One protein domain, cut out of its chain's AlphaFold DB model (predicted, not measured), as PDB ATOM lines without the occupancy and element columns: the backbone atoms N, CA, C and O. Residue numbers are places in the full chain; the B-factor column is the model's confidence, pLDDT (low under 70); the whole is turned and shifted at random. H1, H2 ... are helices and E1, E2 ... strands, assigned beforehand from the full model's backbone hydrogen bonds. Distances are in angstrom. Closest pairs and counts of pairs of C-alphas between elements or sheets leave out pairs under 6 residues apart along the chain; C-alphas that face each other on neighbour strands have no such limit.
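Overview. This is residues 78 to 254 of the 263 residues of an uncharacterized protein of Streptomyces griseocarneus (UniProt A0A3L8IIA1). Two small three-stranded sheets stand partly face to face, their strands crossed: a longer, twisted sheet of E1, E3 and E6, and a smaller one of E2, E5 and E4 near one end of it. H3 runs along E1 over the longer sheet, H1 lies over E4 at one end of the domain, and H6 lies far off at the opposite end. The printed part has 177 residues, with six named helices and six named strands in the order H1 E1 H2 E2 H3 E3 E4 E5 E6 H4 H5 H6; both sheets, E1 - E3 - E6 and E2 - E5 - E4, are antiparallel. The class is mixed, helices and strands, but under half of the residues, 82 of 177, are in named elements, and long loops make up much of the rest. The whole is compact, with a radius of gyration of the C-alphas of 16.9 A and spans of 52 by 37 by 30 A.

Arrangement. H1, residues 78 to 89, is on the sheet of E2, residues 134 to 137, E5, residues 197 to 201, and E4, residues 190 to 194. This makes two layers, a helix on one face of a sheet: H1 lies over E4 and along the strands, at 5 degrees on the local plane, with a height over the sheet of 10.4 A. The closest C-alphas of H1 and E4 are those of Leu 80 and Asn 194, 6.0 A apart. E1, residues 93 to 99, is an edge strand of the other sheet, with E3, residues 175 to 183, inside and E6, residues 210 to 216, at the other edge. This sheet is only just strongly twisted, its C-alphas up to 4.2 A off the best plane. N 96 and O 180, 2.8 A apart, are within hydrogen-bond range between E1 and E3, as are N 213 and O 179, 2.9 A, between E6 and E3. The two sheets form a sandwich, two sheets face to face, with their strands at 69 degrees and their best planes 35 degrees apart. The closest C-alphas of E1 and E2 are those of Arg 96 and Phe 137, 4.7 A apart. H2, residues 105 to 110, only grazes the sheet E1 E3 E6. In the other sheet, N 137 and O 198 of E2 and E5 are 2.8 A apart, and N 199 and O 191 of the hairpin E4 and E5 are also 2.8 A apart. H3, residues 141 to 148, is on the sheet E1 E3 E6 at a height of 6.4 A, over E1 and along the strands, at 9 degrees on the local plane; C-alphas 97 and 148, the closest of E1 and H3, are 4.0 A apart. H4, residues 221 to 224, only just touches H3, with 3 pairs of C-alphas within 8 A, the closest those of Ala 145 and Ile 224 at 5.5 A. H5, residues 233 to 236, is close to H4 but not clearly touching, with C-alphas 221 and 233 the closest at 5.8 A. H6, residues 243 to 253, touches no helix and is apart from E1, E3 and E6. In H1, H2, H3 and H6 every O i to N i+4 pair is within hydrogen-bond range; H4 and H5 are too short for such a pair.

Along the chain. H1 begins at C-alpha 78, at (158.827, 192.303, 190.168), and measures 16.6 A from first to last C-alpha. E1 measures 20.0 A, E3 23.9 A, E6 19.5 A and H3 10.4 A. E3 begins at C-alpha 175, at (151.748, 157.664, 183.665). E4 measures 12.3 A and E5 13.5 A. H6 measures 15.2 A and ends at C-alpha 253, at (130.634, 160.804, 177.640).

Size, cuts and confidence. The C-alphas farthest apart are those of Lys 89 and Gln 244, 54.6 A. The printed part has no cut. The links H2 to E2, with 23 residues, and H3 to E3, with 26, are long; in the first, residues 115 to 116 pair with residues 204 to 205, antiparallel. The mean pLDDT of the printed part is 94.5, and no printed residue is under 70.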
ATOM      1  N   PRO A  78     157.392 192.446 190.407       91.75
ATOM      2  CA  PRO A  78     158.827 192.303 190.168       91.75
ATOM      3  C   PRO A  78     159.236 190.891 189.715       91.75
ATOM      4  O   PRO A  78     160.214 190.752 188.975       91.75
ATOM      5  N   GLU A  79     158.502 189.840 190.101       95.31
ATOM      6  CA  GLU A  79     158.766 188.494 189.579       95.31
ATOM      7  C   GLU A  79     158.345 188.395 188.110       95.31
ATOM      8  O   GLU A  79     159.073 187.812 187.305       95.31
ATOM      9  N   LEU A  80     157.235 189.030 187.716       96.12
ATOM     10  CA  LEU A  80     156.870 189.119 186.301       96.12
ATOM     11  C   LEU A  80     157.913 189.911 185.501       96.12
ATOM     12  O   LEU A  80     158.331 189.459 184.434       96.12
ATOM     13  N   GLU A  81     158.383 191.052 186.020       95.50
ATOM     14  CA  GLU A  81     159.420 191.860 185.362       95.50
ATOM     15  C   GLU A  81     160.695 191.043 185.117       95.50
ATOM     16  O   GLU A  81     161.269 191.091 184.025       95.50
ATOM     17  N   LYS A  82     161.109 190.219 186.085       96.38
ATOM     18  CA  LYS A  82     162.239 189.294 185.931       96.38
ATOM     19  C   LYS A  82     162.046 188.328 184.756       96.38
ATOM     20  O   LYS A  82     162.988 188.148 183.982       96.38
ATOM     21  N   TYR A  83     160.863 187.739 184.576       97.44
ATOM     22  CA  TYR A  83     160.596 186.841 183.440       97.44
ATOM     23  C   TYR A  83     160.553 187.578 182.102       97.44
ATOM     24  O   TYR A  83     161.053 187.070 181.097       97.44
ATOM     25  N   VAL A  84     160.033 188.806 182.090       96.38
ATOM     26  CA  VAL A  84     160.065 189.673 180.907       96.38
ATOM     27  C   VAL A  84     161.511 189.979 180.508       96.38
ATOM     28  O   VAL A  84     161.876 189.844 179.339       96.38
ATOM     29  N   VAL A  85     162.372 190.308 181.473       95.69
ATOM     30  CA  VAL A  85     163.811 190.510 181.239       95.69
ATOM     31  C   VAL A  85     164.477 189.243 180.699       95.69
ATOM     32  O   VAL A  85     165.245 189.330 179.740       95.69
ATOM     33  N   GLN A  86     164.191 188.071 181.274       96.69
ATOM     34  CA  GLN A  86     164.722 186.793 180.784       96.69
ATOM     35  C   GLN A  86     164.295 186.517 179.338       96.69
ATOM     36  O   GLN A  86     165.122 186.104 178.525       96.69
ATOM     37  N   TYR A  87     163.044 186.811 178.977       96.19
ATOM     38  CA  TYR A  87     162.565 186.672 177.601       96.19
ATOM     39  C   TYR A  87     163.347 187.560 176.632       96.19
ATOM     40  O   TYR A  87     163.827 187.079 175.606       96.19
ATOM     41  N   PHE A  88     163.560 188.835 176.975       93.12
ATOM     42  CA  PHE A  88     164.338 189.747 176.130       93.12
ATOM     43  C   PHE A  88     165.809 189.336 175.973       93.12
ATOM     44  O   PHE A  88     166.444 189.734 174.996       93.12
ATOM     45  N   LYS A  89     166.341 188.530 176.897       93.62
ATOM     46  CA  LYS A  89     167.682 187.933 176.809       93.62
ATOM     47  C   LYS A  89     167.714 186.576 176.094       93.62
ATOM     48  O   LYS A  89     168.800 186.078 175.827       93.62
ATOM     49  N   GLY A  90     166.561 185.987 175.771       93.62
ATOM     50  CA  GLY A  90     166.474 184.624 175.230       93.62
ATOM     51  C   GLY A  90     166.772 183.535 176.268       93.62
ATOM     52  O   GLY A  90     167.189 182.441 175.908       93.62
ATOM     53  N   GLU A  91     166.584 183.848 177.550       96.00
ATOM     54  CA  GLU A  91     166.879 182.976 178.696       96.00
ATOM     55  C   GLU A  91     165.602 182.436 179.365       96.00
ATOM     56  O   GLU A  91     165.684 181.703 180.351       96.00
ATOM     57  N   LEU A  92     164.415 182.814 178.874       97.69
ATOM     58  CA  LEU A  92     163.150 182.408 179.485       97.69
ATOM     59  C   LEU A  92     162.882 180.919 179.243       97.69
ATOM     60  O   LEU A  92     162.818 180.453 178.106       97.69
ATOM     61  N   VAL A  93     162.651 180.195 180.332       97.62
ATOM     62  CA  VAL A  93     162.248 178.789 180.329       97.62
ATOM     63  C   VAL A  93     160.890 178.678 180.999       97.62
ATOM     64  O   VAL A  93     160.691 179.190 182.099       97.62
ATOM     65  N   LEU A  94     159.970 177.989 180.338       98.38
ATOM     66  CA  LEU A  94     158.597 177.820 180.786       98.38
ATOM     67  C   LEU A  94     158.235 176.341 180.914       98.38
ATOM     68  O   LEU A  94     158.776 175.488 180.212       98.38
ATOM     69  N   HIS A  95     157.297 176.047 181.809       98.38
ATOM     70  CA  HIS A  95     156.835 174.706 182.146       98.38
ATOM     71  C   HIS A  95     155.310 174.627 182.049       98.38
ATOM     72  O   HIS A  95     154.609 175.553 182.446       98.38
ATOM     73  N   ARG A  96     154.764 173.520 181.556       97.88
ATOM     74  CA  ARG A  96     153.323 173.251 181.544       97.88
ATOM     75  C   ARG A  96     153.067 171.862 182.095       97.88
ATOM     76  O   ARG A  96     153.629 170.885 181.609       97.88
ATOM     77  N   GLY A  97     152.198 171.790 183.096       97.75
ATOM     78  CA  GLY A  97     151.661 170.528 183.578       97.75
ATOM     79  C   GLY A  97     150.552 170.043 182.660       97.75
ATOM     80  O   GLY A  97     149.619 170.792 182.376       97.75
ATOM     81  N   ILE A  98     150.651 168.803 182.191       97.56
ATOM     82  CA  ILE A  98     149.644 168.164 181.345       97.56
ATOM     83  C   ILE A  98     149.249 166.852 182.015       97.56
ATOM     84  O   ILE A  98     150.019 165.899 182.059       97.56
ATOM     85  N   VAL A  99     148.044 166.832 182.567       96.62
ATOM     86  CA  VAL A  99     147.406 165.651 183.161       96.62
ATOM     87  C   VAL A  99     146.956 164.660 182.097       96.62
ATOM     88  O   VAL A  99     146.569 165.049 180.994       96.62
ATOM     89  N   SER A 100     146.934 163.380 182.462       96.38
ATOM     90  CA  SER A 100     146.573 162.277 181.565       96.38
ATOM     91  C   SER A 100     145.143 162.312 181.021       96.38
ATOM     92  O   SER A 100     144.880 161.696 179.992       96.38
ATOM     93  N   TRP A 101     144.226 163.063 181.641       95.56
ATOM     94  CA  TRP A 101     142.862 163.280 181.138       95.56
ATOM     95  C   TRP A 101     142.718 164.505 180.218       95.56
ATOM     96  O   TRP A 101     141.685 164.664 179.569       95.56
ATOM     97  N   HIS A 102     143.723 165.384 180.137       95.44
ATOM     98  CA  HIS A 102     143.629 166.627 179.365       95.44
ATOM     99  C   HIS A 102     143.680 166.351 177.850       95.44
ATOM    100  O   HIS A 102     144.430 165.470 177.430       95.44
ATOM    101  N   PRO A 103     142.971 167.116 176.992       91.94
ATOM    102  CA  PRO A 103     142.974 166.897 175.538       91.94
ATOM    103  C   PRO A 103     144.367 166.894 174.884       91.94
ATOM    104  O   PRO A 103     144.645 166.083 174.009       91.94
ATOM    105  N   ALA A 104     145.279 167.745 175.363       93.69
ATOM    106  CA  ALA A 104     146.673 167.792 174.896       93.69
ATOM    107  C   ALA A 104     147.517 166.542 175.243       93.69
ATOM    108  O   ALA A 104     148.684 166.481 174.870       93.69
ATOM    109  N   TRP A 105     146.975 165.560 175.973       95.69
ATOM    110  CA  TRP A 105     147.713 164.358 176.363       95.69
ATOM    111  C   TRP A 105     148.132 163.503 175.171       95.69
ATOM    112  O   TRP A 105     149.269 163.045 175.121       95.69
ATOM    113  N   ILE A 106     147.224 163.276 174.216       94.62
ATOM    114  CA  ILE A 106     147.473 162.339 173.117       94.62
ATOM    115  C   ILE A 106     148.611 162.824 172.201       94.62
ATOM    116  O   ILE A 106     149.563 162.055 172.034       94.62
ATOM    117  N   PRO A 107     148.600 164.072 171.682       94.06
ATOM    118  CA  PRO A 107     149.718 164.588 170.885       94.06
ATOM    119  C   PRO A 107     151.041 164.605 171.662       94.06
ATOM    120  O   PRO A 107     152.089 164.264 171.119       94.06
ATOM    121  N   LEU A 108     151.005 164.905 172.962       95.19
ATOM    122  CA  LEU A 108     152.201 164.917 173.803       95.19
ATOM    123  C   LEU A 108     152.790 163.513 174.010       95.19
ATOM    124  O   LEU A 108     154.004 163.328 173.955       95.19
ATOM    125  N   ARG A 109     151.940 162.529 174.321       94.75
ATOM    126  CA  ARG A 109     152.370 161.189 174.738       94.75
ATOM    127  C   ARG A 109     152.738 160.294 173.561       94.75
ATOM    128  O   ARG A 109     153.631 159.454 173.714       94.75
ATOM    129  N   TYR A 110     152.025 160.446 172.446       92.50
ATOM    130  CA  TYR A 110     152.080 159.538 171.300       92.50
ATOM    131  C   TYR A 110     152.469 160.230 169.984       92.50
ATOM    132  O   TYR A 110     152.760 159.537 169.010       92.50
ATOM    133  N   GLY A 111     152.503 161.566 169.936       89.75
ATOM    134  CA  GLY A 111     153.001 162.310 168.778       89.75
ATOM    135  C   GLY A 111     154.496 162.082 168.549       89.75
ATOM    136  O   GLY A 111     155.272 161.886 169.487       89.75
ATOM    137  N   THR A 112     154.908 162.086 167.280       90.62
ATOM    138  CA  THR A 112     156.320 161.991 166.880       90.62
ATOM    139  C   THR A 112     156.630 163.105 165.873       90.62
ATOM    140  O   THR A 112     156.312 162.943 164.694       90.62
ATOM    141  N   PRO A 113     157.250 164.226 166.295       91.56
ATOM    142  CA  PRO A 113     157.719 164.534 167.656       91.56
ATOM    143  C   PRO A 113     156.568 164.790 168.655       91.56
ATOM    144  O   PRO A 113     155.451 165.067 168.225       91.56
ATOM    145  N   PRO A 114     156.829 164.740 169.977       93.19
ATOM    146  CA  PRO A 114     155.879 165.206 170.984       93.19
ATOM    147  C   PRO A 114     155.458 166.652 170.726       93.19
ATOM    148  O   PRO A 114     156.298 167.493 170.382       93.19
ATOM    149  N   GLU A 115     154.179 166.937 170.948       95.19
ATOM    150  CA  GLU A 115     153.578 168.237 170.658       95.19
ATOM    151  C   GLU A 115     152.625 168.685 171.771       95.19
ATOM    152  O   GLU A 115     151.932 167.875 172.389       95.19
ATOM    153  N   VAL A 116     152.579 169.995 172.025       96.12
ATOM    154  CA  VAL A 116     151.506 170.634 172.792       96.12
ATOM    155  C   VAL A 116     150.679 171.488 171.840       96.12
ATOM    156  O   VAL A 116     151.116 172.555 171.405       96.12
ATOM    157  N   GLU A 117     149.473 171.015 171.546       94.62
ATOM    158  CA  GLU A 117     148.511 171.732 170.713       94.62
ATOM    159  C   GLU A 117     147.755 172.805 171.516       94.62
ATOM    160  O   GLU A 117     147.450 172.608 172.703       94.62
ATOM    161  N   PRO A 118     147.413 173.942 170.888       95.94
ATOM    162  CA  PRO A 118     146.477 174.886 171.471       95.94
ATOM    163  C   PRO A 118     145.041 174.366 171.410       95.94
ATOM    164  O   PRO A 118     144.683 173.560 170.556       95.94
ATOM    165  N   LEU A 119     144.190 174.870 172.306       94.12
ATOM    166  CA  LEU A 119     142.770 174.501 172.332       94.12
ATOM    167  C   LEU A 119     141.901 175.396 171.435       94.12
ATOM    168  O   LEU A 119     140.769 175.021 171.129       94.12
ATOM    169  N   GLY A 120     142.406 176.567 171.040       94.69
ATOM    170  CA  GLY A 120     141.722 177.539 170.193       94.69
ATOM    171  C   GLY A 120     142.601 178.073 169.063       94.69
ATOM    172  O   GLY A 120     143.724 177.623 168.839       94.69
ATOM    173  N   THR A 121     142.075 179.057 168.330       95.25
ATOM    174  CA  THR A 121     142.701 179.581 167.099       95.25
ATOM    175  C   THR A 121     142.888 181.099 167.076       95.25
ATOM    176  O   THR A 121     143.474 181.621 166.127       95.25
ATOM    177  N   GLY A 122     142.428 181.823 168.101       93.62
ATOM    178  CA  GLY A 122     142.566 183.278 168.187       93.62
ATOM    179  C   GLY A 122     144.022 183.738 168.145       93.62
ATOM    180  O   GLY A 122     144.922 183.076 168.664       93.62
ATOM    181  N   SER A 123     144.256 184.879 167.501       91.31
ATOM    182  CA  SER A 123     145.593 185.405 167.208       91.31
ATOM    183  C   SER A 123     146.280 186.104 168.380       91.31
ATOM    184  O   SER A 123     147.470 186.398 168.274       91.31
ATOM    185  N   GLU A 124     145.550 186.370 169.461       92.88
ATOM    186  CA  GLU A 124     145.991 187.100 170.654       92.88
ATOM    187  C   GLU A 124     145.808 186.219 171.898       92.88
ATOM    188  O   GLU A 124     144.953 185.327 171.867       92.88
ATOM    189  N   PRO A 125     146.586 186.422 172.975       93.56
ATOM    190  CA  PRO A 125     146.386 185.695 174.225       93.56
ATOM    191  C   PRO A 125     144.999 185.943 174.825       93.56
ATOM    192  O   PRO A 125     144.445 187.031 174.691       93.56
ATOM    193  N   ASP A 126     144.453 184.937 175.505       90.88
ATOM    194  CA  ASP A 126     143.151 185.008 176.176       90.88
ATOM    195  C   ASP A 126     143.177 184.093 177.414       90.88
ATOM    196  O   ASP A 126     143.825 183.042 177.409       90.88
ATOM    197  N   PHE A 127     142.482 184.485 178.483       86.38
ATOM    198  CA  PHE A 127     142.279 183.618 179.648       86.38
ATOM    199  C   PHE A 127     141.397 182.406 179.300       86.38
ATOM    200  O   PHE A 127     141.560 181.332 179.878       86.38
ATOM    201  N   ASP A 128     140.467 182.552 178.350       90.31
ATOM    202  CA  ASP A 128     139.729 181.434 177.769       90.31
ATOM    203  C   ASP A 128     140.585 180.758 176.690       90.31
ATOM    204  O   ASP A 128     140.573 181.120 175.509       90.31
ATOM    205  N   THR A 129     141.322 179.723 177.095       89.81
ATOM    206  CA  THR A 129     142.247 178.983 176.224       89.81
ATOM    207  C   THR A 129     141.581 178.344 175.004       89.81
ATOM    208  O   THR A 129     142.269 178.010 174.046       89.81
ATOM    209  N   HIS A 130     140.254 178.168 175.000       92.00
ATOM    210  CA  HIS A 130     139.527 177.662 173.831       92.00
ATOM    211  C   HIS A 130     139.329 178.723 172.741       92.00
ATOM    212  O   HIS A 130     138.984 178.391 171.608       92.00
ATOM    213  N   ARG A 131     139.550 180.002 173.058       93.81
ATOM    214  CA  ARG A 131     139.426 181.117 172.109       93.81
ATOM    215  C   ARG A 131     140.741 181.500 171.465       93.81
ATOM    216  O   ARG A 131     140.726 182.182 170.447       93.81
ATOM    217  N   THR A 132     141.863 181.051 172.013       95.56
ATOM    218  CA  THR A 132     143.194 181.491 171.605       95.56
ATOM    219  C   THR A 132     144.087 180.331 171.190       95.56
ATOM    220  O   THR A 132     143.974 179.216 171.695       95.56
ATOM    221  N   ARG A 133     145.016 180.607 170.271       96.81
ATOM    222  CA  ARG A 133     146.127 179.698 169.974       96.81
ATOM    223  C   ARG A 133     147.234 179.737 171.032       96.81
ATOM    224  O   ARG A 133     148.236 179.043 170.887       96.81
ATOM    225  N   PHE A 134     147.121 180.606 172.031       97.75
ATOM    226  CA  PHE A 134     148.102 180.738 173.094       97.75
ATOM    227  C   PHE A 134     147.863 179.692 174.186       97.75
ATOM    228  O   PHE A 134     146.760 179.494 174.686       97.75
ATOM    229  N   ILE A 135     148.930 178.987 174.535       97.50
ATOM    230  CA  ILE A 135     148.949 177.883 175.483       97.50
ATOM    231  C   ILE A 135     149.533 178.416 176.791       97.50
ATOM    232  O   ILE A 135     150.639 178.957 176.754       97.50
ATOM    233  N   PRO A 136     148.865 178.256 177.948       97.25
ATOM    234  CA  PRO A 136     149.425 178.708 179.213       97.25
ATOM    235  C   PRO A 136     150.565 177.822 179.707       97.25
ATOM    236  O   PRO A 136     150.487 176.591 179.710       97.25
ATOM    237  N   PHE A 137     151.617 178.482 180.165       98.25
ATOM    238  CA  PHE A 137     152.755 177.916 180.861       98.25
ATOM    239  C   PHE A 137     153.009 178.708 182.145       98.25
ATOM    240  O   PHE A 137     152.527 179.819 182.336       98.25
ATOM    241  N   THR A 138     153.825 178.139 183.019       98.12
ATOM    242  CA  THR A 138     154.334 178.776 184.223       98.12
ATOM    243  C   THR A 138     155.862 178.783 184.199       98.12
ATOM    244  O   THR A 138     156.477 177.807 183.764       98.12
ATOM    245  N   PRO A 139     156.526 179.843 184.677       97.38
ATOM    246  CA  PRO A 139     157.979 179.825 184.835       97.38
ATOM    247  C   PRO A 139     158.438 178.929 186.001       97.38
ATOM    248  O   PRO A 139     159.619 178.605 186.100       97.38
ATOM    249  N   VAL A 140     157.522 178.478 186.868       95.50
ATOM    250  CA  VAL A 140     157.836 177.708 188.080       95.50
ATOM    251  C   VAL A 140     157.537 176.220 187.878       95.50
ATOM    252  O   VAL A 140     156.375 175.811 187.851       95.50
ATOM    253  N   GLU A 141     158.575 175.377 187.802       94.88
ATOM    254  CA  GLU A 141     158.415 173.932 187.549       94.88
ATOM    255  C   GLU A 141     157.480 173.248 188.560       94.88
ATOM    256  O   GLU A 141     156.630 172.459 188.162       94.88
ATOM    257  N   GLY A 142     157.567 173.584 189.852       93.56
ATOM    258  CA  GLY A 142     156.716 172.979 190.887       93.56
ATOM    259  C   GLY A 142     155.215 173.238 190.691       93.56
ATOM    260  O   GLY A 142     154.396 172.364 190.987       93.56
ATOM    261  N   ILE A 143     154.839 174.397 190.132       94.69
ATOM    262  CA  ILE A 143     153.441 174.695 189.778       94.69
ATOM    263  C   ILE A 143     153.000 173.776 188.632       94.69
ATOM    264  O   ILE A 143     151.947 173.145 188.724       94.69
ATOM    265  N   ALA A 144     153.827 173.633 187.590       97.12
ATOM    266  CA  ALA A 144     153.552 172.727 186.475       97.12
ATOM    267  C   ALA A 144     153.476 171.261 186.927       97.12
ATOM    268  O   ALA A 144     152.562 170.542 186.534       97.12
ATOM    269  N   ALA A 145     154.396 170.819 187.782       96.00
ATOM    270  CA  ALA A 145     154.438 169.451 188.281       96.00
ATOM    271  C   ALA A 145     153.206 169.124 189.142       96.00
ATOM    272  O   ALA A 145     152.599 168.071 188.967       96.00
ATOM    273  N   THR A 146     152.771 170.055 189.999       94.19
ATOM    274  CA  THR A 146     151.532 169.909 190.782       94.19
ATOM    275  C   THR A 146     150.297 169.880 189.877       94.19
ATOM    276  O   THR A 146     149.400 169.064 190.075       94.19
ATOM    277  N   ALA A 147     150.254 170.738 188.852       95.75
ATOM    278  CA  ALA A 147     149.167 170.736 187.878       95.75
ATOM    279  C   ALA A 147     149.103 169.414 187.098       95.75
ATOM    280  O   ALA A 147     148.011 168.906 186.879       95.75
ATOM    281  N   ALA A 148     150.249 168.829 186.737       97.19
ATOM    282  CA  ALA A 148     150.347 167.574 185.987       97.19
ATOM    283  C   ALA A 148     149.788 166.347 186.725       97.19
ATOM    284  O   ALA A 148     149.511 165.340 186.083       97.19
ATOM    285  N   ILE A 149     149.603 166.420 188.045       95.81
ATOM    286  CA  ILE A 149     149.013 165.341 188.853       95.81
ATOM    287  C   ILE A 149     147.586 165.668 189.322       95.81
ATOM    288  O   ILE A 149     147.068 165.035 190.244       95.81
ATOM    289  N   ALA A 150     146.938 166.682 188.734       95.38
ATOM    290  CA  ALA A 150     145.601 167.082 189.148       95.38
ATOM    291  C   ALA A 150     144.573 165.965 188.901       95.38
ATOM    292  O   ALA A 150     144.431 165.428 187.801       95.38
ATOM    293  N   LYS A 151     143.812 165.658 189.955       94.88
ATOM    294  CA  LYS A 151     142.810 164.583 189.974       94.88
ATOM    295  C   LYS A 151     141.600 164.897 189.097       94.88
ATOM    296  O   LYS A 151     141.057 163.994 188.472       94.88
ATOM    297  N   PHE A 152     141.201 166.171 189.072       94.56
ATOM    298  CA  PHE A 152     140.001 166.654 188.396       94.56
ATOM    299  C   PHE A 152     140.266 167.972 187.667       94.56
ATOM    300  O   PHE A 152     141.130 168.749 188.082       94.56
ATOM    301  N   GLY A 153     139.481 168.233 186.625       90.81
ATOM    302  CA  GLY A 153     139.448 169.501 185.901       90.81
ATOM    303  C   GLY A 153     138.150 170.279 186.095       90.81
ATOM    304  O   GLY A 153     137.259 169.904 186.862       90.81
ATOM    305  N   MET A 154     138.032 171.391 185.370       87.56
ATOM    306  CA  MET A 154     136.871 172.282 185.467       87.56
ATOM    307  C   MET A 154     135.599 171.662 184.878       87.56
ATOM    308  O   MET A 154     134.504 172.007 185.316       87.56
ATOM    309  N   ASN A 155     135.711 170.715 183.941       87.06
ATOM    310  CA  ASN A 155     134.563 170.048 183.330       87.06
ATOM    311  C   ASN A 155     134.140 168.787 184.103       87.06
ATOM    312  O   ASN A 155     133.829 167.751 183.520       87.06
ATOM    313  N   THR A 156     134.155 168.831 185.435       83.38
ATOM    314  CA  THR A 156     133.736 167.696 186.273       83.38
ATOM    315  C   THR A 156     132.255 167.346 185.998       83.38
ATOM    316  O   THR A 156     131.412 168.244 185.944       83.38
ATOM    317  N   PRO A 157     131.884 166.056 185.837       88.06
ATOM    318  CA  PRO A 157     132.694 164.867 186.105       88.06
ATOM    319  C   PRO A 157     133.486 164.326 184.909       88.06
ATOM    320  O   PRO A 157     134.035 163.243 185.035       88.06
ATOM    321  N   ARG A 158     133.530 165.010 183.760       92.94
ATOM    322  CA  ARG A 158     134.284 164.542 182.586       92.94
ATOM    323  C   ARG A 158     135.787 164.549 182.840       92.94
ATOM    324  O   ARG A 158     136.446 163.581 182.501       92.94
ATOM    325  N   ASP A 159     136.309 165.627 183.413       95.12
ATOM    326  CA  ASP A 159     137.743 165.779 183.661       95.12
ATOM    327  C   ASP A 159     138.119 165.097 184.981       95.12
ATOM    328  O   ASP A 159     138.084 165.727 186.039       95.12
ATOM    329  N   ASP A 160     138.421 163.802 184.934       96.44
ATOM    330  CA  ASP A 160     138.731 162.992 186.113       96.44
ATOM    331  C   ASP A 160     139.701 161.862 185.746       96.44
ATOM    332  O   ASP A 160     139.435 161.052 184.854       96.44
ATOM    333  N   VAL A 161     140.834 161.814 186.453       96.38
ATOM    334  CA  VAL A 161     141.934 160.872 186.193       96.38
ATOM    335  C   VAL A 161     141.503 159.409 186.278       96.38
ATOM    336  O   VAL A 161     142.009 158.579 185.528       96.38
ATOM    337  N   ARG A 162     140.511 159.093 187.119       96.94
ATOM    338  CA  ARG A 162     139.996 157.726 187.286       96.94
ATOM    339  C   ARG A 162     139.454 157.135 185.993       96.94
ATOM    340  O   ARG A 162     139.463 155.923 185.819       96.94
ATOM    341  N   PHE A 163     138.946 157.985 185.102       97.19
ATOM    342  CA  PHE A 163     138.318 157.570 183.849       97.19
ATOM    343  C   PHE A 163     139.257 157.688 182.644       97.19
ATOM    344  O   PHE A 163     138.800 157.620 181.502       97.19
ATOM    345  N   VAL A 164     140.563 157.839 182.877       96.69
ATOM    346  CA  VAL A 164     141.594 157.690 181.845       96.69
ATOM    347  C   VAL A 164     141.759 156.217 181.490       96.69
ATOM    348  O   VAL A 164     141.705 155.333 182.347       96.69
ATOM    349  N   HIS A 165     141.950 155.938 180.203       94.44
ATOM    350  CA  HIS A 165     142.163 154.579 179.729       94.44
ATOM    351  C   HIS A 165     143.390 153.932 180.397       94.44
ATOM    352  O   HIS A 165     144.501 154.450 180.309       94.44
ATOM    353  N   GLY A 166     143.190 152.770 181.022       92.38
ATOM    354  CA  GLY A 166     144.254 152.028 181.703       92.38
ATOM    355  C   GLY A 166     144.619 152.545 183.096       92.38
ATOM    356  O   GLY A 166     145.620 152.088 183.628       92.38
ATOM    357  N   TYR A 167     143.846 153.473 183.681       96.19
ATOM    358  CA  TYR A 167     144.076 153.920 185.055       96.19
ATOM    359  C   TYR A 167     144.029 152.744 186.038       96.19
ATOM    360  O   TYR A 167     142.995 152.087 186.181       96.19
ATOM    361  N   ASP A 168     145.153 152.527 186.713       94.00
ATOM    362  CA  ASP A 168     145.360 151.531 187.757       94.00
ATOM    363  C   ASP A 168     146.264 152.175 188.817       94.00
ATOM    364  O   ASP A 168     147.392 152.584 188.534       94.00
ATOM    365  N   ARG A 169     145.737 152.339 190.032       94.81
ATOM    366  CA  ARG A 169     146.436 152.960 191.163       94.81
ATOM    367  C   ARG A 169     147.554 152.048 191.676       94.81
ATOM    368  O   ARG A 169     148.503 152.540 192.284       94.81
ATOM    369  N   SER A 170     147.448 150.742 191.441       94.56
ATOM    370  CA  SER A 170     148.453 149.747 191.816       94.56
ATOM    371  C   SER A 170     149.561 149.561 190.770       94.56
ATOM    372  O   SER A 170     150.624 149.033 191.103       94.56
ATOM    373  N   ASP A 171     149.360 150.033 189.535       96.19
ATOM    374  CA  ASP A 171     150.394 150.041 188.499       96.19
ATOM    375  C   ASP A 171     151.369 151.208 188.704       96.19
ATOM    376  O   ASP A 171     151.143 152.343 188.285       96.19
ATOM    377  N   ASP A 172     152.518 150.900 189.302       96.31
ATOM    378  CA  ASP A 172     153.618 151.840 189.525       96.31
ATOM    379  C   ASP A 172     154.132 152.523 188.245       96.31
ATOM    380  O   ASP A 172     154.717 153.609 188.325       96.31
ATOM    381  N   SER A 173     153.926 151.907 187.076       96.25
ATOM    382  CA  SER A 173     154.349 152.427 185.774       96.25
ATOM    383  C   SER A 173     153.291 153.284 185.078       96.25
ATOM    384  O   SER A 173     153.600 153.934 184.072       96.25
ATOM    385  N   PHE A 174     152.066 153.348 185.614       95.56
ATOM    386  CA  PHE A 174     151.010 154.167 185.039       95.56
ATOM    387  C   PHE A 174     151.434 155.640 185.012       95.56
ATOM    388  O   PHE A 174     151.836 156.219 186.025       95.56
ATOM    389  N   ILE A 175     151.338 156.272 183.841       96.38
ATOM    390  CA  ILE A 175     151.748 157.664 183.665       96.38
ATOM    391  C   ILE A 175     150.559 158.578 183.959       96.38
ATOM    392  O   ILE A 175     149.628 158.693 183.165       96.38
ATOM    393  N   VAL A 176     150.622 159.276 185.089       95.62
ATOM    394  CA  VAL A 176     149.528 160.128 185.583       95.62
ATOM    395  C   VAL A 176     149.473 161.483 184.881       95.62
ATOM    396  O   VAL A 176     148.402 162.088 184.772       95.62
ATOM    397  N   GLY A 177     150.616 161.946 184.378       97.25
ATOM    398  CA  GLY A 177     150.767 163.240 183.734       97.25
ATOM    399  C   GLY A 177     152.188 163.486 183.247       97.25
ATOM    400  O   GLY A 177     153.043 162.600 183.263       97.25
ATOM    401  N   ALA A 178     152.450 164.706 182.797       97.94
ATOM    402  CA  ALA A 178     153.741 165.122 182.280       97.94
ATOM    403  C   ALA A 178     154.005 166.605 182.542       97.94
ATOM    404  O   ALA A 178     153.085 167.422 182.586       97.94
ATOM    405  N   VAL A 179     155.284 166.957 182.655       98.06
ATOM    406  CA  VAL A 179     155.759 168.339 182.622       98.06
ATOM    407  C   VAL A 179     156.435 168.576 181.279       98.06
ATOM    408  O   VAL A 179     157.474 167.988 180.978       98.06
ATOM    409  N   ALA A 180     155.830 169.442 180.474       97.88
ATOM    410  CA  ALA A 180     156.411 169.983 179.258       97.88
ATOM    411  C   ALA A 180     157.267 171.204 179.610       97.88
ATOM    412  O   ALA A 180     156.770 172.132 180.240       97.88
ATOM    413  N   LYS A 181     158.535 171.220 179.207       98.06
ATOM    414  CA  LYS A 181     159.476 172.332 179.377       98.06
ATOM    415  C   LYS A 181     159.832 172.908 178.012       98.06
ATOM    416  O   LYS A 181     160.185 172.152 177.110       98.06
ATOM    417  N   PHE A 182     159.799 174.230 177.888       98.00
ATOM    418  CA  PHE A 182     160.086 174.942 176.647       98.00
ATOM    419  C   PHE A 182     161.039 176.116 176.895       98.00
ATOM    420  O   PHE A 182     160.800 176.941 177.780       98.00
ATOM    421  N   SER A 183     162.115 176.196 176.114       95.81
ATOM    422  CA  SER A 183     163.029 177.345 176.111       95.81
ATOM    423  C   SER A 183     162.539 178.362 175.087       95.81
ATOM    424  O   SER A 183     162.562 178.083 173.894       95.81
ATOM    425  N   VAL A 184     162.082 179.530 175.536       95.81
ATOM    426  CA  VAL A 184     161.400 180.516 174.690       95.81
ATOM    427  C   VAL A 184     162.418 181.337 173.894       95.81
ATOM    428  O   VAL A 184     163.175 182.109 174.491       95.81
ATOM    429  N   PRO A 185     162.424 181.261 172.551       93.44
ATOM    430  CA  PRO A 185     163.261 182.137 171.748       93.44
ATOM    431  C   PRO A 185     162.814 183.591 171.907       93.44
ATOM    432  O   PRO A 185     161.622 183.895 171.843       93.44
ATOM    433  N   ALA A 186     163.768 184.520 171.986       90.81
ATOM    434  CA  ALA A 186     163.478 185.956 172.048       90.81
ATOM    435  C   ALA A 186     162.798 186.506 170.775       90.81
ATOM    436  O   ALA A 186     162.569 187.708 170.684       90.81
ATOM    437  N   THR A 187     162.527 185.680 169.764       92.56
ATOM    438  CA  THR A 187     161.794 186.027 168.537       92.56
ATOM    439  C   THR A 187     160.364 185.491 168.519       92.56
ATOM    440  O   THR A 187     159.605 185.861 167.628       92.56
ATOM    441  N   MET A 188     159.980 184.638 169.470       94.94
ATOM    442  CA  MET A 188     158.635 184.071 169.557       94.94
ATOM    443  C   MET A 188     157.666 185.083 170.176       94.94
ATOM    444  O   MET A 188     158.061 185.864 171.041       94.94
ATOM    445  N   ALA A 189     156.403 185.080 169.741       96.56
ATOM    446  CA  ALA A 189     155.374 185.885 170.398       96.56
ATOM    447  C   ALA A 189     155.095 185.344 171.808       96.56
ATOM    448  O   ALA A 189     155.216 184.146 172.045       96.56
ATOM    449  N   VAL A 190     154.723 186.209 172.749       97.75
ATOM    450  CA  VAL A 190     154.529 185.811 174.154       97.75
ATOM    451  C   VAL A 190     153.501 186.702 174.838       97.75
ATOM    452  O   VAL A 190     153.487 187.911 174.614       97.75
ATOM    453  N   GLY A 191     152.644 186.109 175.668       97.62
ATOM    454  CA  GLY A 191     151.694 186.820 176.518       97.62
ATOM    455  C   GLY A 191     152.068 186.725 177.991       97.62
ATOM    456  O   GLY A 191     152.105 185.633 178.547       97.62
ATOM    457  N   PHE A 192     152.323 187.859 178.631       97.44
ATOM    458  CA  PHE A 192     152.611 187.972 180.058       97.44
ATOM    459  C   PHE A 192     151.341 188.358 180.818       97.44
ATOM    460  O   PHE A 192     150.842 189.469 180.644       97.44
ATOM    461  N   PHE A 193     150.826 187.454 181.655       95.38
ATOM    462  CA  PHE A 193     149.612 187.693 182.444       95.38
ATOM    463  C   PHE A 193     149.938 188.003 183.902       95.38
ATOM    464  O   PHE A 193     149.491 189.004 184.448       95.38
ATOM    465  N   ASN A 194     150.720 187.141 184.547       94.88
ATOM    466  CA  ASN A 194     151.184 187.312 185.924       94.88
ATOM    467  C   ASN A 194     152.445 186.460 186.155       94.88
ATOM    468  O   ASN A 194     152.846 185.693 185.282       94.88
ATOM    469  N   ALA A 195     153.071 186.547 187.332       95.31
ATOM    470  CA  ALA A 195     154.289 185.786 187.637       95.31
ATOM    471  C   ALA A 195     154.127 184.249 187.602       95.31
ATOM    472  O   ALA A 195     155.124 183.528 187.638       95.31
ATOM    473  N   THR A 196     152.899 183.731 187.531       95.19
ATOM    474  CA  THR A 196     152.613 182.290 187.469       95.19
ATOM    475  C   THR A 196     152.065 181.817 186.125       95.19
ATOM    476  O   THR A 196     152.115 180.614 185.880       95.19
ATOM    477  N   GLU A 197     151.616 182.724 185.251       96.69
ATOM    478  CA  GLU A 197     151.043 182.408 183.941       96.69
ATOM    479  C   GLU A 197     151.633 183.291 182.831       96.69
ATOM    480  O   GLU A 197     151.487 184.517 182.809       96.69
ATOM    481  N   ILE A 198     152.292 182.626 181.885       98.12
ATOM    482  CA  ILE A 198     152.834 183.188 180.651       98.12
ATOM    483  C   ILE A 198     152.357 182.288 179.518       98.12
ATOM    484  O   ILE A 198     152.504 181.069 179.596       98.12
ATOM    485  N   GLN A 199     151.791 182.858 178.461       98.19
ATOM    486  CA  GLN A 199     151.256 182.084 177.349       98.19
ATOM    487  C   GLN A 199     152.137 182.185 176.098       98.19
ATOM    488  O   GLN A 199     152.646 183.257 175.762       98.19
ATOM    489  N   LEU A 200     152.287 181.070 175.383       97.81
ATOM    490  CA  LEU A 200     153.037 180.967 174.126       97.81
ATOM    491  C   LEU A 200     152.113 180.527 172.988       97.81
ATOM    492  O   LEU A 200     151.258 179.675 173.226       97.81
ATOM    493  N   PRO A 201     152.265 181.035 171.755       96.50
ATOM    494  CA  PRO A 201     151.491 180.540 170.625       96.50
ATOM    495  C   PRO A 201     151.871 179.086 170.322       96.50
ATOM    496  O   PRO A 201     153.051 178.758 170.219       96.50
ATOM    497  N   GLY A 202     150.865 178.232 170.163       94.19
ATOM    498  CA  GLY A 202     151.030 176.863 169.698       94.19
ATOM    499  C   GLY A 202     150.860 176.704 168.180       94.19
ATOM    500  O   GLY A 202     150.465 177.654 167.492       94.19
ATOM    501  N   PRO A 203     151.084 175.484 167.666       95.06
ATOM    502  CA  PRO A 203     151.598 174.328 168.406       95.06
ATOM    503  C   PRO A 203     153.078 174.466 168.785       95.06
ATOM    504  O   PRO A 203     153.821 175.210 168.149       95.06
ATOM    505  N   LEU A 204     153.495 173.758 169.837       95.75
ATOM    506  CA  LEU A 204     154.895 173.675 170.260       95.75
ATOM    507  C   LEU A 204     155.373 172.235 170.139       95.75
ATOM    508  O   LEU A 204     154.761 171.346 170.731       95.75
ATOM    509  N   THR A 205     156.467 172.008 169.416       93.88
ATOM    510  CA  THR A 205     156.955 170.655 169.125       93.88
ATOM    511  C   THR A 205     158.334 170.389 169.723       93.88
ATOM    512  O   THR A 205     159.087 171.308 170.055       93.88
ATOM    513  N   GLY A 206     158.707 169.109 169.824       81.94
ATOM    514  CA  GLY A 206     160.057 168.687 170.222       81.94
ATOM    515  C   GLY A 206     161.185 169.279 169.366       81.94
ATOM    516  O   GLY A 206     162.299 169.456 169.857       81.94
ATOM    517  N   LEU A 207     160.901 169.635 168.109       81.50
ATOM    518  CA  LEU A 207     161.868 170.276 167.213       81.50
ATOM    519  C   LEU A 207     162.112 171.749 167.576       81.50
ATOM    520  O   LEU A 207     163.190 172.274 167.308       81.50
ATOM    521  N   ASP A 208     161.146 172.384 168.240       83.50
ATOM    522  CA  ASP A 208     161.185 173.799 168.622       83.50
ATOM    523  C   ASP A 208     161.808 174.024 170.012       83.50
ATOM    524  O   ASP A 208     161.830 175.146 170.513       83.50
ATOM    525  N   GLY A 209     162.318 172.965 170.654       85.44
ATOM    526  CA  GLY A 209     162.897 173.026 171.999       85.44
ATOM    527  C   GLY A 209     161.955 172.579 173.120       85.44
ATOM    528  O   GLY A 209     162.249 172.823 174.294       85.44
ATOM    529  N   LEU A 210     160.845 171.909 172.787       94.88
ATOM    530  CA  LEU A 210     160.004 171.224 173.768       94.88
ATOM    531  C   LEU A 210     160.707 169.961 174.290       94.88
ATOM    532  O   LEU A 210     161.121 169.089 173.530       94.88
ATOM    533  N   SER A 211     160.776 169.826 175.609       95.94
ATOM    534  CA  SER A 211     161.195 168.602 176.295       95.94
ATOM    535  C   SER A 211     160.100 168.153 177.256       95.94
ATOM    536  O   SER A 211     159.384 168.982 177.812       95.94
ATOM    537  N   VAL A 212     159.938 166.843 177.439       97.06
ATOM    538  CA  VAL A 212     158.826 166.282 178.214       97.06
ATOM    539  C   VAL A 212     159.364 165.327 179.267       97.06
ATOM    540  O   VAL A 212     160.128 164.415 178.957       97.06
ATOM    541  N   ARG A 213     158.940 165.527 180.515       96.50
ATOM    542  CA  ARG A 213     159.175 164.602 181.623       96.50
ATOM    543  C   ARG A 213     157.849 164.000 182.056       96.50
ATOM    544  O   ARG A 213     156.992 164.706 182.581       96.50
ATOM    545  N   PHE A 214     157.689 162.701 181.844       97.19
ATOM    546  CA  PHE A 214     156.525 161.958 182.315       97.19
ATOM    547  C   PHE A 214     156.608 161.718 183.826       97.19
ATOM    548  O   PHE A 214     157.695 161.560 184.382       97.19
ATOM    549  N   ILE A 215     155.451 161.737 184.482       97.25
ATOM    550  CA  ILE A 215     155.295 161.463 185.908       97.25
ATOM    551  C   ILE A 215     154.541 160.149 186.034       97.25
ATOM    552  O   ILE A 215     153.410 160.020 185.564       97.25
ATOM    553  N   GLU A 216     155.182 159.180 186.668       97.31
ATOM    554  CA  GLU A 216     154.631 157.846 186.896       97.31
ATOM    555  C   GLU A 216     154.000 157.755 188.289       97.31
ATOM    556  O   GLU A 216     154.376 158.499 189.198       97.31
ATOM    557  N   MET A 217     153.084 156.811 188.473       96.88
ATOM    558  CA  MET A 217     152.374 156.539 189.724       96.88
ATOM    559  C   MET A 217     153.315 156.283 190.916       96.88
ATOM    560  O   MET A 217     153.036 156.701 192.041       96.88
ATOM    561  N   ARG A 218     154.479 155.668 190.675       96.75
ATOM    562  CA  ARG A 218     155.519 155.453 191.699       96.75
ATOM    563  C   ARG A 218     156.256 156.715 192.152       96.75
ATOM    564  O   ARG A 218     157.029 156.650 193.105       96.75
ATOM    565  N   THR A 219     156.103 157.835 191.446       96.38
ATOM    566  CA  THR A 219     156.833 159.071 191.762       96.38
ATOM    567  C   THR A 219     156.471 159.521 193.175       96.38
ATOM    568  O   THR A 219     155.299 159.514 193.537       96.38
ATOM    569  N   SER A 220     157.456 159.914 193.981       94.94
ATOM    570  CA  SER A 220     157.183 160.499 195.297       94.94
ATOM    571  C   SER A 220     156.542 161.879 195.152       94.94
ATOM    572  O   SER A 220     156.957 162.684 194.313       94.94
ATOM    573  N   LEU A 221     155.565 162.192 196.002       91.12
ATOM    574  CA  LEU A 221     154.952 163.514 196.047       91.12
ATOM    575  C   LEU A 221     155.974 164.602 196.421       91.12
ATOM    576  O   LEU A 221     155.908 165.707 195.878       91.12
ATOM    577  N   SER A 222     156.972 164.279 197.249       92.00
ATOM    578  CA  SER A 222     158.070 165.190 197.604       92.00
ATOM    579  C   SER A 222     158.936 165.575 196.392       92.00
ATOM    580  O   SER A 222     159.443 166.697 196.319       92.00
ATOM    581  N   ALA A 223     159.046 164.682 195.400       90.50
ATOM    582  CA  ALA A 223     159.751 164.925 194.142       90.50
ATOM    583  C   ALA A 223     158.952 165.808 193.163       90.50
ATOM    584  O   ALA A 223     159.526 166.381 192.237       90.50
ATOM    585  N   ILE A 224     157.634 165.926 193.356       88.56
ATOM    586  CA  ILE A 224     156.748 166.799 192.572       88.56
ATOM    587  C   ILE A 224     156.625 168.181 193.212       88.56
ATOM    588  O   ILE A 224     156.710 169.199 192.522       88.56
ATOM    589  N   ALA A 225     156.434 168.218 194.528       84.06
ATOM    590  CA  ALA A 225     156.229 169.431 195.297       84.06
ATOM    591  C   ALA A 225     157.096 169.385 196.569       84.06
ATOM    592  O   ALA A 225     156.720 168.744 197.556       84.06
ATOM    593  N   PRO A 226     158.255 170.072 196.578       80.94
ATOM    594  CA  PRO A 226     159.112 170.135 197.755       80.94
ATOM    595  C   PRO A 226     158.338 170.624 198.987       80.94
ATOM    596  O   PRO A 226     157.651 171.644 198.935       80.94
ATOM    597  N   GLY A 227     158.444 169.891 200.099       81.50
ATOM    598  CA  GLY A 227     157.718 170.172 201.347       81.50
ATOM    599  C   GLY A 227     156.477 169.304 201.591       81.50
ATOM    600  O   GLY A 227     155.883 169.401 202.664       81.50
ATOM    601  N   TYR A 228     156.102 168.445 200.641       83.44
ATOM    602  CA  TYR A 228     155.095 167.401 200.843       83.44
ATOM    603  C   TYR A 228     155.706 166.103 201.406       83.44
ATOM    604  O   TYR A 228     156.925 165.921 201.319       83.44
ATOM    605  N   PRO A 229     154.883 165.205 201.991       86.88
ATOM    606  CA  PRO A 229     155.330 163.892 202.447       86.88
ATOM    607  C   PRO A 229     156.011 163.083 201.341       86.88
ATOM    608  O   PRO A 229     155.677 163.206 200.162       86.88
ATOM    609  N   ASP A 230     156.942 162.219 201.738       91.81
ATOM    610  CA  ASP A 230     157.666 161.325 200.830       91.81
ATOM    611  C   ASP A 230     156.873 160.036 200.543       91.81
ATOM    612  O   ASP A 230     157.374 158.924 200.675       91.81
ATOM    613  N   GLU A 231     155.591 160.193 200.211       93.50
ATOM    614  CA  GLU A 231     154.700 159.098 199.825       93.50
ATOM    615  C   GLU A 231     154.553 159.043 198.296       93.50
ATOM    616  O   GLU A 231     154.548 160.091 197.639       93.50
ATOM    617  N   PRO A 232     154.462 157.846 197.690       94.69
ATOM    618  CA  PRO A 232     154.276 157.729 196.250       94.69
ATOM    619  C   PRO A 232     152.892 158.239 195.837       94.69
ATOM    620  O   PRO A 232     151.944 158.209 196.626       94.69
ATOM    621  N   LEU A 233     152.745 158.670 194.580       94.69
ATOM    622  CA  LEU A 233     151.482 159.234 194.090       94.69
ATOM    623  C   LEU A 233     150.297 158.274 194.235       94.69
ATOM    624  O   LEU A 233     149.180 158.739 194.470       94.69
ATOM    625  N   ARG A 234     150.529 156.957 194.191       94.75
ATOM    626  CA  ARG A 234     149.489 155.965 194.493       94.75
ATOM    627  C   ARG A 234     148.850 156.133 195.865       94.75
ATOM    628  O   ARG A 234     147.733 155.689 196.014       94.75
ATOM    629  N   GLU A 235     149.475 156.746 196.867       94.25
ATOM    630  CA  GLU A 235     148.826 156.937 198.179       94.25
ATOM    631  C   GLU A 235     147.872 158.137 198.195       94.25
ATOM    632  O   GLU A 235     146.950 158.203 199.009       94.25
ATOM    633  N   VAL A 236     148.050 159.075 197.260       91.94
ATOM    634  CA  VAL A 236     147.283 160.326 197.213       91.94
ATOM    635  C   VAL A 236     146.289 160.387 196.066       91.94
ATOM    636  O   VAL A 236     145.343 161.179 196.131       91.94
ATOM    637  N   LEU A 237     146.484 159.604 195.009       94.75
ATOM    638  CA  LEU A 237     145.584 159.538 193.864       94.75
ATOM    639  C   LEU A 237     144.350 158.668 194.164       94.75
ATOM    640  O   LEU A 237     144.383 157.791 195.032       94.75
ATOM    641  N   PRO A 238     143.206 158.973 193.528       95.44
ATOM    642  CA  PRO A 238     141.945 158.315 193.854       95.44
ATOM    643  C   PRO A 238     141.962 156.819 193.504       95.44
ATOM    644  O   PRO A 238     142.695 156.395 192.618       95.44
ATOM    645  N   ASP A 239     141.139 156.018 194.178       95.50
ATOM    646  CA  ASP A 239     140.967 154.599 193.827       95.50
ATOM    647  C   ASP A 239     140.413 154.429 192.405       95.50
ATOM    648  O   ASP A 239     139.790 155.345 191.847       95.50
ATOM    649  N   GLU A 240     140.617 153.244 191.826       94.38
ATOM    650  CA  GLU A 240     140.038 152.888 190.537       94.38
ATOM    651  C   GLU A 240     138.510 153.002 190.582       94.38
ATOM    652  O   GLU A 240     137.868 152.641 191.577       94.38
ATOM    653  N   PRO A 241     137.878 153.482 189.498       95.00
ATOM    654  CA  PRO A 241     136.432 153.468 189.437       95.00
ATOM    655  C   PRO A 241     135.944 152.023 189.330       95.00
ATOM    656  O   PRO A 241     136.522 151.198 188.617       95.00
ATOM    657  N   THR A 242     134.825 151.726 189.987       96.62
ATOM    658  CA  THR A 242     134.155 150.435 189.818       96.62
ATOM    659  C   THR A 242     133.706 150.257 188.367       96.62
ATOM    660  O   THR A 242     133.478 151.230 187.644       96.62
ATOM    661  N   GLU A 243     133.499 149.014 187.932       96.12
ATOM    662  CA  GLU A 243     132.982 148.754 186.582       96.12
ATOM    663  C   GLU A 243     131.647 149.464 186.329       96.12
ATOM    664  O   GLU A 243     131.442 150.036 185.260       96.12
ATOM    665  N   GLN A 244     130.773 149.543 187.337       97.56
ATOM    666  CA  GLN A 244     129.543 150.324 187.236       97.56
ATOM    667  C   GLN A 244     129.832 151.810 186.963       97.56
ATOM    668  O   GLN A 244     129.236 152.387 186.054       97.56
ATOM    669  N   GLN A 245     130.765 152.426 187.696       97.19
ATOM    670  CA  GLN A 245     131.144 153.828 187.488       97.19
ATOM    671  C   GLN A 245     131.739 154.057 186.093       97.19
ATOM    672  O   GLN A 245     131.404 155.051 185.447       97.19
ATOM    673  N   LYS A 246     132.572 153.132 185.591       96.69
ATOM    674  CA  LYS A 246     133.107 153.197 184.220       96.69
ATOM    675  C   LYS A 246     131.988 153.149 183.182       96.69
ATOM    676  O   LYS A 246     131.958 153.987 182.284       96.69
ATOM    677  N   GLN A 247     131.037 152.223 183.320       97.50
ATOM    678  CA  GLN A 247     129.906 152.111 182.392       97.50
ATOM    679  C   GLN A 247     129.005 153.353 182.426       97.50
ATOM    680  O   GLN A 247     128.549 153.822 181.384       97.50
ATOM    681  N   GLU A 248     128.772 153.930 183.606       97.62
ATOM    682  CA  GLU A 248     128.022 155.181 183.747       97.62
ATOM    683  C   GLU A 248     128.735 156.361 183.076       97.62
ATOM    684  O   GLU A 248     128.087 157.153 182.384       97.62
ATOM    685  N   PHE A 249     130.058 156.451 183.233       97.25
ATOM    686  CA  PHE A 249     130.884 157.457 182.572       97.25
ATOM    687  C   PHE A 249     130.831 157.312 181.049       97.25
ATOM    688  O   PHE A 249     130.518 158.277 180.354       97.25
ATOM    689  N   ILE A 250     131.050 156.100 180.529       97.19
ATOM    690  CA  ILE A 250     131.009 155.799 179.091       97.19
ATOM    691  C   ILE A 250     129.627 156.114 178.513       97.19
ATOM    692  O   ILE A 250     129.527 156.777 177.486       97.19
ATOM    693  N   ARG A 251     128.543 155.732 179.197       97.50
ATOM    694  CA  ARG A 251     127.178 156.060 178.763       97.50
ATOM    695  C   ARG A 251     126.945 157.570 178.660       97.50
ATOM    696  O   ARG A 251     126.161 158.006 177.823       97.50
ATOM    697  N   LYS A 252     127.592 158.365 179.516       97.12
ATOM    698  CA  LYS A 252     127.439 159.824 179.550       97.12
ATOM    699  C   LYS A 252     128.352 160.553 178.560       97.12
ATOM    700  O   LYS A 252     127.929 161.560 177.999       97.12
ATOM    701  N   PHE A 253     129.583 160.082 178.371       96.19
ATOM    702  CA  PHE A 253     130.634 160.804 177.640       96.19
ATOM    703  C   PHE A 253     131.158 160.081 176.393       96.19
ATOM    704  O   PHE A 253     131.999 160.623 175.685       96.19
ATOM    705  N   GLY A 254     130.646 158.887 176.096       95.50
ATOM    706  CA  GLY A 254     130.956 158.100 174.902       95.50
ATOM    707  C   GLY A 254     132.115 157.118 175.069       95.50
ATOM    708  O   GLY A 254     132.066 156.030 174.503       95.50
TER     709      GLY A 254